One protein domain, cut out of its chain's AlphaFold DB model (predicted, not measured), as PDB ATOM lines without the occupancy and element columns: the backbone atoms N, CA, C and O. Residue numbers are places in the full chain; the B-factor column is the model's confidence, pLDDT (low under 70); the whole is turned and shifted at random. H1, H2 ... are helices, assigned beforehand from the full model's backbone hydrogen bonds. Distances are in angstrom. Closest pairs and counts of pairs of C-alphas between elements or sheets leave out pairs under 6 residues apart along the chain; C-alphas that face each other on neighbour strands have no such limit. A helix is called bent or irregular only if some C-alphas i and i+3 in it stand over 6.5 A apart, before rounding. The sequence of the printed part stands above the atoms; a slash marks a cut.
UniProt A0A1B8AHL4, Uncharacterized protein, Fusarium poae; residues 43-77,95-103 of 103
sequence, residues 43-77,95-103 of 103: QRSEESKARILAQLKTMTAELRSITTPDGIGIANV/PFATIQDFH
ATOM      1  N   GLN A  43     -12.358 -62.657   0.236       97.12
ATOM      2  CA  GLN A  43     -12.615 -64.043   0.635       97.12
ATOM      3  C   GLN A  43     -12.455 -65.052  -0.516       97.12
ATOM      4  O   GLN A  43     -12.512 -66.258  -0.277       97.12
ATOM      5  N   ARG A  44     -12.266 -64.606  -1.768       96.50
ATOM      6  CA  ARG A  44     -12.058 -65.518  -2.906       96.50
ATOM      7  C   ARG A  44     -10.697 -66.205  -2.823       96.50
ATOM      8  O   ARG A  44      -9.715 -65.601  -2.395       96.50
ATOM      9  N   SER A  45     -10.625 -67.431  -3.340       98.12
ATOM     10  CA  SER A  45      -9.350 -68.117  -3.554       98.12
ATOM     11  C   SER A  45      -8.478 -67.378  -4.572       98.12
ATOM     12  O   SER A  45      -8.986 -66.731  -5.493       98.12
ATOM     13  N   GLU A  46      -7.159 -67.527  -4.446       98.25
ATOM     14  CA  GLU A  46      -6.200 -66.937  -5.388       98.25
ATOM     15  C   GLU A  46      -6.410 -67.437  -6.821       98.25
ATOM     16  O   GLU A  46      -6.381 -66.645  -7.760       98.25
ATOM     17  N   GLU A  47      -6.739 -68.719  -7.000       98.44
ATOM     18  CA  GLU A  47      -7.085 -69.276  -8.313       98.44
ATOM     19  C   GLU A  47      -8.289 -68.553  -8.934       98.44
ATOM     20  O   GLU A  47      -8.275 -68.166 -10.106       98.44
ATOM     21  N   SER A  48      -9.338 -68.310  -8.141       97.62
ATOM     22  CA  SER A  48     -10.503 -67.595  -8.640       97.62
ATOM     23  C   SER A  48     -10.185 -66.138  -8.972       97.62
ATOM     24  O   SER A  48     -10.724 -65.634  -9.959       97.62
ATOM     25  N   LYS A  49      -9.359 -65.458  -8.167       98.25
ATOM     26  CA  LYS A  49      -8.923 -64.086  -8.456       98.25
ATOM     27  C   LYS A  49      -8.122 -64.045  -9.753       98.25
ATOM     28  O   LYS A  49      -8.425 -63.225 -10.616       98.25
ATOM     29  N   ALA A  50      -7.177 -64.966  -9.935       98.44
ATOM     30  CA  ALA A  50      -6.352 -65.063 -11.137       98.44
ATOM     31  C   ALA A  50      -7.201 -65.239 -12.405       98.44
ATOM     32  O   ALA A  50      -6.982 -64.543 -13.396       98.44
ATOM     33  N   ARG A  51      -8.227 -66.100 -12.361       98.25
ATOM     34  CA  ARG A  51      -9.166 -66.284 -13.481       98.25
ATOM     35  C   ARG A  51      -9.930 -65.007 -13.832       98.25
ATOM     36  O   ARG A  51     -10.045 -64.675 -15.008       98.25
ATOM     37  N   ILE A  52     -10.435 -64.285 -12.831       97.25
ATOM     38  CA  ILE A  52     -11.164 -63.026 -13.048       97.25
ATOM     39  C   ILE A  52     -10.225 -61.956 -13.612       97.25
ATOM     40  O   ILE A  52     -10.565 -61.286 -14.584       97.25
ATOM     41  N   LEU A  53      -9.019 -61.825 -13.056       98.06
ATOM     42  CA  LEU A  53      -8.013 -60.886 -13.553       98.06
ATOM     43  C   LEU A  53      -7.606 -61.199 -14.998       98.06
ATOM     44  O   LEU A  53      -7.433 -60.275 -15.789       98.06
ATOM     45  N   ALA A  54      -7.508 -62.478 -15.370       98.50
ATOM     46  CA  ALA A  54      -7.262 -62.880 -16.752       98.50
ATOM     47  C   ALA A  54      -8.402 -62.441 -17.689       98.50
ATOM     48  O   ALA A  54      -8.131 -61.878 -18.746       98.50
ATOM     49  N   GLN A  55      -9.665 -62.615 -17.285       97.75
ATOM     50  CA  GLN A  55     -10.820 -62.138 -18.059       97.75
ATOM     51  C   GLN A  55     -10.816 -60.610 -18.214       97.75
ATOM     52  O   GLN A  55     -10.962 -60.106 -19.326       97.75
ATOM     53  N   LEU A  56     -10.579 -59.869 -17.126       97.50
ATOM     54  CA  LEU A  56     -10.487 -58.405 -17.150       97.50
ATOM     55  C   LEU A  56      -9.333 -57.915 -18.030       97.50
ATOM     56  O   LEU A  56      -9.483 -56.925 -18.748       97.50
ATOM     57  N   LYS A  57      -8.192 -58.613 -18.005       98.19
ATOM     58  CA  LYS A  57      -7.051 -58.326 -18.880       98.19
ATOM     59  C   LYS A  57      -7.448 -58.463 -20.347       98.19
ATOM     60  O   LYS A  57      -7.152 -57.557 -21.119       98.19
ATOM     61  N   THR A  58      -8.136 -59.544 -20.714       98.25
ATOM     62  CA  THR A  58      -8.627 -59.752 -22.084       98.25
ATOM     63  C   THR A  58      -9.592 -58.647 -22.505       98.25
ATOM     64  O   THR A  58      -9.356 -58.009 -23.526       98.25
ATOM     65  N   MET A  59     -10.606 -58.337 -21.688       97.62
ATOM     66  CA  MET A  59     -11.571 -57.270 -21.994       97.62
ATOM     67  C   MET A  59     -10.886 -55.903 -22.140       97.62
ATOM     68  O   MET A  59     -11.184 -55.137 -23.052       97.62
ATOM     69  N   THR A  60      -9.924 -55.596 -21.266       97.62
ATOM     70  CA  THR A  60      -9.169 -54.336 -21.324       97.62
ATOM     71  C   THR A  60      -8.284 -54.263 -22.567       97.62
ATOM     72  O   THR A  60      -8.167 -53.199 -23.171       97.62
ATOM     73  N   ALA A  61      -7.649 -55.372 -22.952       97.81
ATOM     74  CA  ALA A  61      -6.837 -55.439 -24.162       97.81
ATOM     75  C   ALA A  61      -7.692 -55.216 -25.415       97.81
ATOM     76  O   ALA A  61      -7.295 -54.461 -26.296       97.81
ATOM     77  N   GLU A  62      -8.886 -55.803 -25.455       97.44
ATOM     78  CA  GLU A  62      -9.822 -55.640 -26.559       97.44
ATOM     79  C   GLU A  62     -10.317 -54.193 -26.681       97.44
ATOM     80  O   GLU A  62     -10.234 -53.607 -27.757       97.44
ATOM     81  N   LEU A  63     -10.708 -53.552 -25.572       96.12
ATOM     82  CA  LEU A  63     -11.057 -52.123 -25.572       96.12
ATOM     83  C   LEU A  63      -9.911 -51.241 -26.087       96.12
ATOM     84  O   LEU A  63     -10.151 -50.280 -26.811       96.12
ATOM     85  N   ARG A  64      -8.665 -51.570 -25.729       95.00
ATOM     86  CA  ARG A  64      -7.469 -50.837 -26.176       95.00
ATOM     87  C   ARG A  64      -7.083 -51.115 -27.626       95.00
ATOM     88  O   ARG A  64      -6.295 -50.357 -28.177       95.00
ATOM     89  N   SER A  65      -7.602 -52.183 -28.229       95.31
ATOM     90  CA  SER A  65      -7.363 -52.492 -29.642       95.31
ATOM     91  C   SER A  65      -8.250 -51.697 -30.601       95.31
ATOM     92  O   SER A  65      -7.984 -51.707 -31.803       95.31
ATOM     93  N   ILE A  66      -9.269 -50.987 -30.097       93.56
ATOM     94  CA  ILE A  66     -10.105 -50.119 -30.929       93.56
ATOM     95  C   ILE A  66      -9.223 -49.018 -31.520       93.56
ATOM     96  O   ILE A  66      -8.638 -48.212 -30.796       93.56
ATOM     97  N   THR A  67      -9.125 -48.992 -32.848       89.06
ATOM     98  CA  THR A  67      -8.302 -48.019 -33.566       89.06
ATOM     99  C   THR A  67      -8.957 -46.642 -33.531       89.06
ATOM    100  O   THR A  67     -10.140 -46.492 -33.843       89.06
ATOM    101  N   THR A  68      -8.186 -45.626 -33.155       84.88
ATOM    102  CA  THR A  68      -8.607 -44.228 -33.252       84.88
ATOM    103  C   THR A  68      -8.536 -43.764 -34.707       84.88
ATOM    104  O   THR A  68      -7.583 -44.130 -35.394       84.88
ATOM    105  N   PRO A  69      -9.487 -42.944 -35.188       84.50
ATOM    106  CA  PRO A  69      -9.374 -42.328 -36.505       84.50
ATOM    107  C   PRO A  69      -8.072 -41.530 -36.662       84.50
ATOM    108  O   PRO A  69      -7.595 -40.911 -35.705       84.50
ATOM    109  N   ASP A  70      -7.526 -41.525 -37.877       84.12
ATOM    110  CA  ASP A  70      -6.296 -40.798 -38.188       84.12
ATOM    111  C   ASP A  70      -6.439 -39.299 -37.896       84.12
ATOM    112  O   ASP A  70      -7.466 -38.677 -38.175       84.12
ATOM    113  N   GLY A  71      -5.379 -38.706 -37.345       83.44
ATOM    114  CA  GLY A  71      -5.324 -37.271 -37.052       83.44
ATOM    115  C   GLY A  71      -6.067 -36.834 -35.787       83.44
ATOM    116  O   GLY A  71      -6.066 -35.642 -35.480       83.44
ATOM    117  N   ILE A  72      -6.664 -37.761 -35.031       83.69
ATOM    118  CA  ILE A  72      -7.217 -37.472 -33.704       83.69
ATOM    119  C   ILE A  72      -6.124 -37.678 -32.647       83.69
ATOM    120  O   ILE A  72      -5.521 -38.746 -32.566       83.69
ATOM    121  N   GLY A  73      -5.869 -36.641 -31.842       89.25
ATOM    122  CA  GLY A  73      -5.010 -36.727 -30.659       89.25
ATOM    123  C   GLY A  73      -5.724 -37.396 -29.473       89.25
ATOM    124  O   GLY A  73      -6.431 -38.388 -29.633       89.25
ATOM    125  N   ILE A  74      -5.578 -36.862 -28.259       92.44
ATOM    126  CA  ILE A  74      -6.307 -37.365 -27.083       92.44
ATOM    127  C   ILE A  74      -7.655 -36.652 -26.983       92.44
ATOM    128  O   ILE A  74      -7.735 -35.463 -26.667       92.44
ATOM    129  N   ALA A  75      -8.722 -37.404 -27.227       93.25
ATOM    130  CA  ALA A  75     -10.089 -36.908 -27.257       93.25
ATOM    131  C   ALA A  75     -11.079 -37.958 -26.728       93.25
ATOM    132  O   ALA A  75     -10.728 -39.113 -26.481       93.25
ATOM    133  N   ASN A  76     -12.336 -37.554 -26.552       92.50
ATOM    134  CA  ASN A  76     -13.437 -38.489 -26.340       92.50
ATOM    135  C   ASN A  76     -13.764 -39.274 -27.634       92.50
ATOM    136  O   ASN A  76     -13.176 -39.042 -28.689       92.50
ATOM    137  N   VAL A  77     -14.732 -40.194 -27.559       89.69
ATOM    138  CA  VAL A  77     -15.120 -41.070 -28.685       89.69
ATOM    139  C   VAL A  77     -15.655 -40.330 -29.920       89.69
ATOM    140  O   VAL A  77     -15.611 -40.887 -31.010       89.69
ATOM    141  N   PRO A  95     -10.036 -31.252 -26.524       94.12
ATOM    142  CA  PRO A  95      -9.153 -32.335 -26.969       94.12
ATOM    143  C   PRO A  95      -7.697 -31.861 -27.058       94.12
ATOM    144  O   PRO A  95      -7.430 -30.669 -27.192       94.12
ATOM    145  N   PHE A  96      -6.756 -32.789 -26.952       94.12
ATOM    146  CA  PHE A  96      -5.322 -32.502 -26.956       94.12
ATOM    147  C   PHE A  96      -4.706 -33.036 -28.241       94.12
ATOM    148  O   PHE A  96      -5.009 -34.160 -28.636       94.12
ATOM    149  N   ALA A  97      -3.850 -32.257 -28.902       92.81
ATOM    150  CA  ALA A  97      -3.240 -32.688 -30.159       92.81
ATOM    151  C   ALA A  97      -2.220 -33.813 -29.933       92.81
ATOM    152  O   ALA A  97      -2.102 -34.720 -30.755       92.81
ATOM    153  N   THR A  98      -1.512 -33.780 -28.803       92.50
ATOM    154  CA  THR A  98      -0.465 -34.745 -28.465       92.50
ATOM    155  C   THR A  98      -0.594 -35.261 -27.032       92.50
ATOM    156  O   THR A  98      -1.276 -34.672 -26.195       92.50
ATOM    157  N   ILE A  99       0.115 -36.354 -26.726       90.69
ATOM    158  CA  ILE A  99       0.288 -36.838 -25.345       90.69
ATOM    159  C   ILE A  99       0.954 -35.768 -24.471       90.69
ATOM    160  O   ILE A  99       0.620 -35.642 -23.299       90.69
ATOM    161  N   GLN A 100       1.863 -34.977 -25.047       94.25
ATOM    162  CA  GLN A 100       2.568 -33.925 -24.324       94.25
ATOM    163  C   GLN A 100       1.637 -32.783 -23.906       94.25
ATOM    164  O   GLN A 100       1.832 -32.230 -22.837       94.25
ATOM    165  N   ASP A 101       0.623 -32.455 -24.712       93.44
ATOM    166  CA  ASP A 101      -0.366 -31.426 -24.355       93.44
ATOM    167  C   ASP A 101      -1.338 -31.907 -23.265       93.44
ATOM    168  O   ASP A 101      -1.992 -31.094 -22.612       93.44
ATOM    169  N   PHE A 102      -1.480 -33.227 -23.112       91.06
ATOM    170  CA  PHE A 102      -2.354 -33.847 -22.120       91.06
ATOM    171  C   PHE A 102      -1.703 -33.997 -20.737       91.06
ATOM    172  O   PHE A 102      -2.427 -33.998 -19.740       91.06
ATOM    173  N   HIS A 103      -0.379 -34.168 -20.675       88.00
ATOM    174  CA  HIS A 103       0.393 -34.317 -19.433       88.00
ATOM    175  C   HIS A 103       0.834 -32.968 -18.856       88.00
ATOM    176  O   HIS A 103       0.810 -32.851 -17.610       88.00
TER     177      HIS A 103
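AT A GLANCE: This is residues 43 to 77 and 95 to 103 of the 103 residues of an uncharacterized protein of Fusarium poae (UniProt A0A1B8AHL4). Picture one long helix, H1, sticking out like a handle from a small head. The head is made of the unnamed loop of residues 68 to 77 and, beyond a cut, the last segment, residues 95 to 103, which holds the short helix H2. The printed part has 44 residues, with two named helices in the order H1, H2 and no named strand; the class is all helix. The whole is extended, with a radius of gyration of the C-alphas of 16.4 A and spans of 45 by 21 by 13 A, the length coming mostly from H1.

HOW THE PARTS SIT: Start at H1, residues 46 to 65, the longest helix, which is not bent. It belongs to a stretch that stands free: for residues 43 to 67, no C-alpha 8 or more residues away along the chain comes within 10 A. Now look at H2, residues 99 to 102: it is apart from H1, with no C-alpha of the one within 8 A of the other. In H1 every O i to N i+4 pair is within hydrogen-bond range. H2, with 4 residues, is too short for such a pair, but its 1 pair of O i to N i+3 is within range.

IN THESE COORDINATES: Find C-alpha 46 at (-6.200, -66.937, -5.388); from there H1 runs 28.3 A to C-alpha 65 at (-7.363, -52.492, -29.642). H2 goes from C-alpha 99 to C-alpha 102 at (-2.354, -33.847, -22.120), 5.1 A.

THE WHOLE: The two C-alphas farthest apart are those of Gln 43 and Gly 71, at 46.8 A. Residues 66 to 77 form a long stretch with no named element. Residues 78 to 94 are not printed, and C-alphas 77 and 95 are 10.7 A apart across this cut. His 103 is the chain's last residue. The mean pLDDT of the printed part is 94.0, and no printed residue is under 70.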